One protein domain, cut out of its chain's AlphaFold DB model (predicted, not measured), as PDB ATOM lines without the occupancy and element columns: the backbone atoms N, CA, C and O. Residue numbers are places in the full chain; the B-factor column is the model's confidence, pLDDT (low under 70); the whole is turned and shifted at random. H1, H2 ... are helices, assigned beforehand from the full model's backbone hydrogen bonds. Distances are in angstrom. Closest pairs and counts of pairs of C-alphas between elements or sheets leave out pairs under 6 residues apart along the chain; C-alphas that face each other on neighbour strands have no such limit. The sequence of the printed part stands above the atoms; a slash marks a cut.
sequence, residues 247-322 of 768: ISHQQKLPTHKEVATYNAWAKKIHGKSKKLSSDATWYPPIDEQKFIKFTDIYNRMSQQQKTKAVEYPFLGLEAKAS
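What this domain is: This is residues 247 to 322 of the 768 residues of the protein "Regulatory sensor-transducer, BlaR1/MecR1 family / TonB-dependent receptor" of Winogradskyella sp. PG-2 (UniProt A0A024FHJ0). Two helices cross steeply, the longer H1 and the second half of H2, while a long loop, residues 271 to 287, reaches out past the end of H1 before returning to H2. A tiny helix, H3, follows H2 after a tight link, and the printed part ends in a winding stretch with no named element, residues 307 to 322. The printed part has 76 residues with three named helices, H1, H2, H3, and no named strand; its class is all helix, though 31 residues are in helices. It is compact, with a radius of gyration of the C-alphas of 12.8 A and spans of 39 by 27 by 24 A.

How they stand to each other: H1, residues 256 to 270, touches H2, residues 288 to 299, which meets it with residues 294 to 298 alone. The closest C-alphas, of Tyr 262 and Phe 294, are 5.6 A apart; the tilt is steep, 61 degrees, opposite ways. H3, residues 303 to 306, is close to H2 but not clearly touching: the closest C-alphas, of Tyr 298 and Lys 306, are 7.4 A apart. H1 and H3 are only just apart, with closest C-alphas 8.1 A apart. Every O i to N i+4 pair is within hydrogen-bond range in H1 and H2; H3 is too short for one.

Where its parts are: H1 begins at C-alpha 256 (9.036, 22.147, 166.387) and is 20.8 A long; H2 is 16.4 A long. H3, 5.0 A long, ends at C-alpha 306 (18.587, 16.402, 162.120). Residues 274 to 275 pair with residues 281 to 282, antiparallel.

The domain as a whole: The C-alphas farthest apart, of Gln 250 and Ser 277, are 39.8 A apart. The printed part has no cut; the link H1 to H2 is long, H2 to H3 tight. Mean pLDDT of the printed part is 73.7; residues 247 to 252, 278 to 280, 288 to 289, 292 and 315 to 322 are under 70.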
ATOM      1  N   ILE A 247      26.392  21.930 180.025       39.75
ATOM      2  CA  ILE A 247      26.382  20.492 179.775       39.75
ATOM      3  C   ILE A 247      25.821  19.828 181.038       39.75
ATOM      4  O   ILE A 247      26.468  19.035 181.703       39.75
ATOM      5  N   SER A 248      24.623  20.245 181.438       34.06
ATOM      6  CA  SER A 248      23.709  19.408 182.220       34.06
ATOM      7  C   SER A 248      22.325  20.055 182.219       34.06
ATOM      8  O   SER A 248      21.756  20.386 183.260       34.06
ATOM      9  N   HIS A 249      21.756  20.250 181.030       38.62
ATOM     10  CA  HIS A 249      20.310  20.127 180.937       38.62
ATOM     11  C   HIS A 249      20.028  18.635 180.831       38.62
ATOM     12  O   HIS A 249      20.578  17.970 179.958       38.62
ATOM     13  N   GLN A 250      19.165  18.110 181.694       42.47
ATOM     14  CA  GLN A 250      18.366  16.948 181.324       42.47
ATOM     15  C   GLN A 250      17.697  17.317 179.987       42.47
ATOM     16  O   GLN A 250      16.821  18.184 179.951       42.47
ATOM     17  N   GLN A 251      18.235  16.815 178.870       45.62
ATOM     18  CA  GLN A 251      17.921  17.318 177.534       45.62
ATOM     19  C   GLN A 251      16.502  16.900 177.148       45.62
ATOM     20  O   GLN A 251      16.252  15.778 176.719       45.62
ATOM     21  N   LYS A 252      15.559  17.833 177.278       55.69
ATOM     22  CA  LYS A 252      14.284  17.751 176.569       55.69
ATOM     23  C   LYS A 252      14.542  18.083 175.095       55.69
ATOM     24  O   LYS A 252      15.183  19.097 174.808       55.69
ATOM     25  N   LEU A 253      14.043  17.233 174.194       72.50
ATOM     26  CA  LEU A 253      14.109  17.428 172.742       72.50
ATOM     27  C   LEU A 253      13.584  18.823 172.346       72.50
ATOM     28  O   LEU A 253      12.601  19.287 172.938       72.50
ATOM     29  N   PRO A 254      14.208  19.493 171.358       80.69
ATOM     30  CA  PRO A 254      13.777  20.804 170.903       80.69
ATOM     31  C   PRO A 254      12.383  20.715 170.283       80.69
ATOM     32  O   PRO A 254      12.042  19.772 169.563       80.69
ATOM     33  N   THR A 255      11.570  21.725 170.570       87.06
ATOM     34  CA  THR A 255      10.216  21.858 170.035       87.06
ATOM     35  C   THR A 255      10.245  22.156 168.535       87.06
ATOM     36  O   THR A 255      11.193  22.754 168.022       87.06
ATOM     37  N   HIS A 256       9.165  21.830 167.818       84.75
ATOM     38  CA  HIS A 256       9.036  22.147 166.387       84.75
ATOM     39  C   HIS A 256       9.265  23.635 166.075       84.75
ATOM     40  O   HIS A 256       9.845  23.968 165.044       84.75
ATOM     41  N   LYS A 257       8.868  24.534 166.986       88.12
ATOM     42  CA  LYS A 257       9.078  25.980 166.843       88.12
ATOM     43  C   LYS A 257      10.561  26.353 166.927       88.12
ATOM     44  O   LYS A 257      11.029  27.157 166.126       88.12
ATOM     45  N   GLU A 258      11.307  25.753 167.853       85.38
ATOM     46  CA  GLU A 258      12.756  25.965 167.973       85.38
ATOM     47  C   GLU A 258      13.495  25.447 166.733       85.38
ATOM     48  O   GLU A 258      14.310  26.175 166.161       85.38
ATOM     49  N   VAL A 259      13.143  24.249 166.253       90.56
ATOM     50  CA  VAL A 259      13.707  23.664 165.023       90.56
ATOM     51  C   VAL A 259      13.413  24.551 163.805       90.56
ATOM     52  O   VAL A 259      14.310  24.820 163.009       90.56
ATOM     53  N   ALA A 260      12.194  25.089 163.683       91.31
ATOM     54  CA  ALA A 260      11.842  26.012 162.603       91.31
ATOM     55  C   ALA A 260      12.667  27.311 162.651       91.31
ATOM     56  O   ALA A 260      13.159  27.769 161.617       91.31
ATOM     57  N   THR A 261      12.877  27.883 163.844       91.62
ATOM     58  CA  THR A 261      13.722  29.081 163.993       91.62
ATOM     59  C   THR A 261      15.187  28.812 163.655       91.62
ATOM     60  O   THR A 261      15.824  29.653 163.021       91.62
ATOM     61  N   TYR A 262      15.703  27.635 164.024       93.62
ATOM     62  CA  TYR A 262      17.036  27.183 163.637       93.62
ATOM     63  C   TYR A 262      17.155  27.048 162.114       93.62
ATOM     64  O   TYR A 262      18.060  27.631 161.524       93.62
ATOM     65  N   ASN A 263      16.204  26.374 161.464       93.94
ATOM     66  CA  ASN A 263      16.225  26.150 160.017       93.94
ATOM     67  C   ASN A 263      16.222  27.466 159.227       93.94
ATOM     68  O   ASN A 263      16.954  27.607 158.248       93.94
ATOM     69  N   ALA A 264      15.417  28.443 159.653       94.25
ATOM     70  CA  ALA A 264      15.378  29.762 159.024       94.25
ATOM     71  C   ALA A 264      16.723  30.497 159.142       94.25
ATOM     72  O   ALA A 264      17.194  31.109 158.181       94.25
ATOM     73  N   TRP A 265      17.360  30.417 160.312       93.94
ATOM     74  CA  TRP A 265      18.681  30.994 160.529       93.94
ATOM     75  C   TRP A 265      19.762  30.277 159.712       93.94
ATOM     76  O   TRP A 265      20.504  30.943 158.994       93.94
ATOM     77  N   ALA A 266      19.806  28.943 159.746       90.31
ATOM     78  CA  ALA A 266      20.802  28.142 159.037       90.31
ATOM     79  C   ALA A 266      20.751  28.385 157.520       90.31
ATOM     80  O   ALA A 266      21.787  28.646 156.912       90.31
ATOM     81  N   LYS A 267      19.550  28.446 156.919       93.88
ATOM     82  CA  LYS A 267      19.370  28.824 155.501       93.88
ATOM     83  C   LYS A 267      19.954  30.200 155.182       93.88
ATOM     84  O   LYS A 267      20.592  30.375 154.148       93.88
ATOM     85  N   LYS A 268      19.758  31.179 156.071       91.38
ATOM     86  CA  LYS A 268      20.286  32.540 155.897       91.38
ATOM     87  C   LYS A 268      21.812  32.587 155.982       91.38
ATOM     88  O   LYS A 268      22.411  33.421 155.311       91.38
ATOM     89  N   ILE A 269      22.429  31.741 156.808       86.12
ATOM     90  CA  ILE A 269      23.891  31.644 156.894       86.12
ATOM     91  C   ILE A 269      24.452  30.952 155.653       86.12
ATOM     92  O   ILE A 269      25.333  31.525 155.019       86.12
ATOM     93  N   HIS A 270      23.894  29.806 155.251       87.06
ATOM     94  CA  HIS A 270      24.295  29.096 154.029       87.06
ATOM     95  C   HIS A 270      24.224  29.999 152.797       87.06
ATOM     96  O   HIS A 270      25.221  30.161 152.101       87.06
ATOM     97  N   GLY A 271      23.099  30.692 152.591       87.88
ATOM     98  CA  GLY A 271      22.927  31.598 151.448       87.88
ATOM     99  C   GLY A 271      23.834  32.835 151.452       87.88
ATOM    100  O   GLY A 271      23.958  33.497 150.429       87.88
ATOM    101  N   LYS A 272      24.461  33.168 152.587       87.81
ATOM    102  CA  LYS A 272      25.426  34.275 152.708       87.81
ATOM    103  C   LYS A 272      26.879  33.808 152.768       87.81
ATOM    104  O   LYS A 272      27.773  34.648 152.733       87.81
ATOM    105  N   SER A 273      27.113  32.511 152.928       83.88
ATOM    106  CA  SER A 273      28.453  31.937 152.966       83.88
ATOM    107  C   SER A 273      29.036  31.844 151.556       83.88
ATOM    108  O   SER A 273      28.302  31.713 150.576       83.88
ATOM    109  N   LYS A 274      30.362  31.939 151.442       85.00
ATOM    110  CA  LYS A 274      31.076  31.844 150.164       85.00
ATOM    111  C   LYS A 274      32.221  30.853 150.303       85.00
ATOM    112  O   LYS A 274      33.113  31.055 151.125       85.00
ATOM    113  N   LYS A 275      32.219  29.796 149.491       82.25
ATOM    114  CA  LYS A 275      33.329  28.839 149.441       82.25
ATOM    115  C   LYS A 275      34.547  29.517 148.805       82.25
ATOM    116  O   LYS A 275      34.431  30.081 147.718       82.25
ATOM    117  N   LEU A 276      35.675  29.519 149.510       72.50
ATOM    118  CA  LEU A 276      36.927  30.137 149.064       72.50
ATOM    119  C   LEU A 276      37.902  29.095 148.494       72.50
ATOM    120  O   LEU A 276      38.626  29.406 147.556       72.50
ATOM    121  N   SER A 277      37.903  27.868 149.026       76.81
ATOM    122  CA  SER A 277      38.692  26.729 148.522       76.81
ATOM    123  C   SER A 277      38.050  25.383 148.906       76.81
ATOM    124  O   SER A 277      36.922  25.356 149.404       76.81
ATOM    125  N   SER A 278      38.740  24.255 148.670       68.38
ATOM    126  CA  SER A 278      38.323  22.927 149.157       68.38
ATOM    127  C   SER A 278      38.116  22.901 150.673       68.38
ATOM    128  O   SER A 278      37.123  22.334 151.124       68.38
ATOM    129  N   ASP A 279      38.979  23.602 151.418       66.31
ATOM    130  CA  ASP A 279      39.071  23.511 152.883       66.31
ATOM    131  C   ASP A 279      38.717  24.825 153.599       66.31
ATOM    132  O   ASP A 279      38.757  24.902 154.826       66.31
ATOM    133  N   ALA A 280      38.365  25.877 152.851       62.16
ATOM    134  CA  ALA A 280      38.036  27.183 153.409       62.16
ATOM    135  C   ALA A 280      36.680  27.697 152.910       62.16
ATOM    136  O   ALA A 280      36.471  27.929 151.716       62.16
ATOM    137  N   THR A 281      35.784  27.964 153.860       76.00
ATOM    138  CA  THR A 281      34.495  28.624 153.630       76.00
ATOM    139  C   THR A 281      34.451  29.919 154.425       76.00
ATOM    140  O   THR A 281      34.704  29.935 155.628       76.00
ATOM    141  N   TRP A 282      34.126  31.018 153.752       78.31
ATOM    142  CA  TRP A 282      33.866  32.295 154.397       78.31
ATOM    143  C   TRP A 282      32.417  32.372 154.870       78.31
ATOM    144  O   TRP A 282      31.491  32.034 154.127       78.31
ATOM    145  N   TYR A 283      32.225  32.879 156.084       75.94
ATOM    146  CA  TYR A 283      30.919  33.051 156.707       75.94
ATOM    147  C   TYR A 283      30.656  34.527 157.027       75.94
ATOM    148  O   TYR A 283      31.589  35.253 157.381       75.94
ATOM    149  N   PRO A 284      29.394  34.987 156.951       75.62
ATOM    150  CA  PRO A 284      29.046  36.346 157.354       75.62
ATOM    151  C   PRO A 284      29.259  36.544 158.867       75.62
ATOM    152  O   PRO A 284      29.142  35.578 159.620       75.62
ATOM    153  N   PRO A 285      29.473  37.782 159.353       70.56
ATOM    154  CA  PRO A 285      29.502  38.068 160.787       70.56
ATOM    155  C   PRO A 285      28.221  37.591 161.490       70.56
ATOM    156  O   PRO A 285      27.107  37.920 161.065       70.56
ATOM    157  N   ILE A 286      28.374  36.813 162.565       71.12
ATOM    158  CA  ILE A 286      27.265  36.249 163.343       71.12
ATOM    159  C   ILE A 286      27.303  36.803 164.766       71.12
ATOM    160  O   ILE A 286      28.356  36.885 165.389       71.12
ATOM    161  N   ASP A 287      26.129  37.157 165.282       77.44
ATOM    162  CA  ASP A 287      25.942  37.505 166.688       77.44
ATOM    163  C   ASP A 287      26.219  36.293 167.595       77.44
ATOM    164  O   ASP A 287      25.642  35.220 167.399       77.44
ATOM    165  N   GLU A 288      27.079  36.476 168.597       58.06
ATOM    166  CA  GLU A 288      27.560  35.409 169.483       58.06
ATOM    167  C   GLU A 288      26.407  34.690 170.204       58.06
ATOM    168  O   GLU A 288      26.382  33.461 170.276       58.06
ATOM    169  N   GLN A 289      25.386  35.423 170.659       59.94
ATOM    170  CA  GLN A 289      24.242  34.823 171.350       59.94
ATOM    171  C   GLN A 289      23.368  33.998 170.402       59.94
ATOM    172  O   GLN A 289      22.892  32.924 170.776       59.94
ATOM    173  N   LYS A 290      23.167  34.455 169.158       74.69
ATOM    174  CA  LYS A 290      22.475  33.670 168.122       74.69
ATOM    175  C   LYS A 290      23.263  32.421 167.749       74.69
ATOM    176  O   LYS A 290      22.661  31.355 167.644       74.69
ATOM    177  N   PHE A 291      24.579  32.540 167.589       72.00
ATOM    178  CA  PHE A 291      25.455  31.402 167.326       72.00
ATOM    179  C   PHE A 291      25.327  30.341 168.427       72.00
ATOM    180  O   PHE A 291      25.015  29.189 168.128       72.00
ATOM    181  N   ILE A 292      25.452  30.736 169.698       64.00
ATOM    182  CA  ILE A 292      25.320  29.829 170.850       64.00
ATOM    183  C   ILE A 292      23.926  29.190 170.889       64.00
ATOM    184  O   ILE A 292      23.802  27.969 170.986       64.00
ATOM    185  N   LYS A 293      22.868  29.998 170.754       79.12
ATOM    186  CA  LYS A 293      21.476  29.533 170.814       79.12
ATOM    187  C   LYS A 293      21.156  28.488 169.746       79.12
ATOM    188  O   LYS A 293      20.526  27.478 170.042       79.12
ATOM    189  N   PHE A 294      21.540  28.732 168.495       81.88
ATOM    190  CA  PHE A 294      21.202  27.831 167.392       81.88
ATOM    191  C   PHE A 294      22.090  26.588 167.348       81.88
ATOM    192  O   PHE A 294      21.615  25.525 166.953       81.88
ATOM    193  N   THR A 295      23.326  26.698 167.834       78.12
ATOM    194  CA  THR A 295      24.207  25.546 168.054       78.12
ATOM    195  C   THR A 295      23.635  24.617 169.124       78.12
ATOM    196  O   THR A 295      23.549  23.413 168.901       78.12
ATOM    197  N   ASP A 296      23.136  25.158 170.242       74.62
ATOM    198  CA  ASP A 296      22.443  24.360 171.264       74.62
ATOM    199  C   ASP A 296      21.180  23.677 170.714       74.62
ATOM    200  O   ASP A 296      20.988  22.478 170.912       74.62
ATOM    201  N   ILE A 297      20.340  24.403 169.964       79.06
ATOM    202  CA  ILE A 297      19.130  23.824 169.358       79.06
ATOM    203  C   ILE A 297      19.485  22.644 168.446       79.06
ATOM    204  O   ILE A 297      18.860  21.596 168.581       79.06
ATOM    205  N   TYR A 298      20.485  22.786 167.569       82.12
ATOM    206  CA  TYR A 298      20.926  21.711 166.675       82.12
ATOM    207  C   TYR A 298      21.503  20.512 167.433       82.12
ATOM    208  O   TYR A 298      21.165  19.367 167.137       82.12
ATOM    209  N   ASN A 299      22.317  20.758 168.461       76.50
ATOM    210  CA  ASN A 299      22.934  19.699 169.261       76.50
ATOM    211  C   ASN A 299      21.913  18.889 170.072       76.50
ATOM    212  O   ASN A 299      22.141  17.707 170.315       76.50
ATOM    213  N   ARG A 300      20.784  19.496 170.465       79.69
ATOM    214  CA  ARG A 300      19.683  18.808 171.163       79.69
ATOM    215  C   ARG A 300      18.735  18.042 170.227       79.69
ATOM    216  O   ARG A 300      17.882  17.310 170.727       79.69
ATOM    217  N   MET A 301      18.815  18.226 168.904       78.19
ATOM    218  CA  MET A 301      17.937  17.529 167.953       78.19
ATOM    219  C   MET A 301      18.211  16.022 167.936       78.19
ATOM    220  O   MET A 301      19.367  15.597 167.910       78.19
ATOM    221  N   SER A 302      17.150  15.209 167.873       78.44
ATOM    222  CA  SER A 302      17.296  13.775 167.590       78.44
ATOM    223  C   SER A 302      17.841  13.542 166.180       78.44
ATOM    224  O   SER A 302      17.728  14.406 165.312       78.44
ATOM    225  N   GLN A 303      18.354  12.339 165.907       70.38
ATOM    226  CA  GLN A 303      18.803  11.986 164.555       70.38
ATOM    227  C   GLN A 303      17.691  12.155 163.507       70.38
ATOM    228  O   GLN A 303      17.929  12.706 162.439       70.38
ATOM    229  N   GLN A 304      16.444  11.806 163.845       74.25
ATOM    230  CA  GLN A 304      15.287  12.028 162.968       74.25
ATOM    231  C   GLN A 304      14.948  13.513 162.759       74.25
ATOM    232  O   GLN A 304      14.384  13.880 161.730       74.25
ATOM    233  N   GLN A 305      15.229  14.372 163.742       80.50
ATOM    234  CA  GLN A 305      15.058  15.817 163.598       80.50
ATOM    235  C   GLN A 305      16.186  16.420 162.755       80.50
ATOM    236  O   GLN A 305      15.897  17.271 161.921       80.50
ATOM    237  N   LYS A 306      17.432  15.948 162.909       83.31
ATOM    238  CA  LYS A 306      18.587  16.402 162.120       83.31
ATOM    239  C   LYS A 306      18.463  16.051 160.640       83.31
ATOM    240  O   LYS A 306      18.737  16.910 159.815       83.31
ATOM    241  N   THR A 307      17.965  14.860 160.300       82.69
ATOM    242  CA  THR A 307      17.729  14.476 158.892       82.69
ATOM    243  C   THR A 307      16.647  15.314 158.205       82.69
ATOM    244  O   THR A 307      16.645  15.425 156.984       82.69
ATOM    245  N   LYS A 308      15.730  15.917 158.974       87.69
ATOM    246  CA  LYS A 308      14.669  16.813 158.473       87.69
ATOM    247  C   LYS A 308      15.007  18.301 158.624       87.69
ATOM    248  O   LYS A 308      14.247  19.151 158.154       87.69
ATOM    249  N   ALA A 309      16.083  18.630 159.332       88.19
ATOM    250  CA  ALA A 309      16.530  19.992 159.564       88.19
ATOM    251  C   ALA A 309      17.537  20.421 158.493       88.19
ATOM    252  O   ALA A 309      18.082  19.616 157.749       88.19
ATOM    253  N   VAL A 310      17.764  21.728 158.408       87.00
ATOM    254  CA  VAL A 310      18.816  22.293 157.563       87.00
ATOM    255  C   VAL A 310      20.164  21.920 158.177       87.00
ATOM    256  O   VAL A 310      20.307  21.975 159.394       87.00
ATOM    257  N   GLU A 311      21.135  21.532 157.355       86.38
ATOM    258  CA  GLU A 311      22.469  21.153 157.826       86.38
ATOM    259  C   GLU A 311      23.152  22.299 158.586       86.38
ATOM    260  O   GLU A 311      22.960  23.482 158.267       86.38
ATOM    261  N   TYR A 312      23.954  21.959 159.596       84.88
ATOM    262  CA  TYR A 312      24.640  22.956 160.404       84.88
ATOM    263  C   TYR A 312      25.650  23.752 159.562       84.88
ATOM    264  O   TYR A 312      26.507  23.155 158.915       84.88
ATOM    265  N   PRO A 313      25.584  25.100 159.552       79.12
ATOM    266  CA  PRO A 313      26.392  25.890 158.623       79.12
ATOM    267  C   PRO A 313      27.903  25.811 158.844       79.12
ATOM    268  O   PRO A 313      28.662  26.027 157.903       79.12
ATOM    269  N   PHE A 314      28.352  25.517 160.066       75.62
ATOM    270  CA  PHE A 314      29.766  25.560 160.440       75.62
ATOM    271  C   PHE A 314      30.317  24.147 160.614       75.62
ATOM    272  O   PHE A 314      30.523  23.667 161.732       75.62
ATOM    273  N   LEU A 315      30.538  23.476 159.487       62.00
ATOM    274  CA  LEU A 315      31.162  22.157 159.440       62.00
ATOM    275  C   LEU A 315      32.524  22.206 160.157       62.00
ATOM    276  O   LEU A 315      33.354  23.066 159.873       62.00
ATOM    277  N   GLY A 316      32.724  21.324 161.141       52.72
ATOM    278  CA  GLY A 316      33.928  21.286 161.988       52.72
ATOM    279  C   GLY A 316      33.881  22.130 163.274       52.72
ATOM    280  O   GLY A 316      34.758  21.973 164.120       52.72
ATOM    281  N   LEU A 317      32.853  22.969 163.461       47.12
ATOM    282  CA  LEU A 317      32.577  23.726 164.699       47.12
ATOM    283  C   LEU A 317      31.352  23.212 165.462       47.12
ATOM    284  O   LEU A 317      30.993  23.766 166.505       47.12
ATOM    285  N   GLU A 318      30.710  22.152 164.967       47.06
ATOM    286  CA  GLU A 318      29.774  21.383 165.776       47.06
ATOM    287  C   GLU A 318      30.460  21.050 167.095       47.06
ATOM    288  O   GLU A 318      31.644  20.694 167.119       47.06
ATOM    289  N   ALA A 319      29.732  21.168 168.207       41.25
ATOM    290  CA  ALA A 319      30.180  20.489 169.402       41.25
ATOM    291  C   ALA A 319      30.236  19.016 169.006       41.25
ATOM    292  O   ALA A 319      29.203  18.348 168.979       41.25
ATOM    293  N   LYS A 320      31.435  18.525 168.666       37.22
ATOM    294  CA  LYS A 320      31.759  17.118 168.788       37.22
ATOM    295  C   LYS A 320      31.290  16.798 170.194       37.22
ATOM    296  O   LYS A 320      31.898  17.262 171.161       37.22
ATOM    297  N   ALA A 321      30.130  16.153 170.312       36.16
ATOM    298  CA  ALA A 321      29.706  15.540 171.551       36.16
ATOM    299  C   ALA A 321      30.885  14.651 171.903       36.16
ATOM    300  O   ALA A 321      31.128  13.701 171.171       36.16
ATOM    301  N   SER A 322      31.695  15.124 172.854       32.50
ATOM    302  CA  SER A 322      33.053  14.682 173.141       32.50
ATOM    303  C   SER A 322      33.511  13.500 172.279       32.50
ATOM    304  O   SER A 322      33.203  12.351 172.598       32.50
TER     305      SER A 322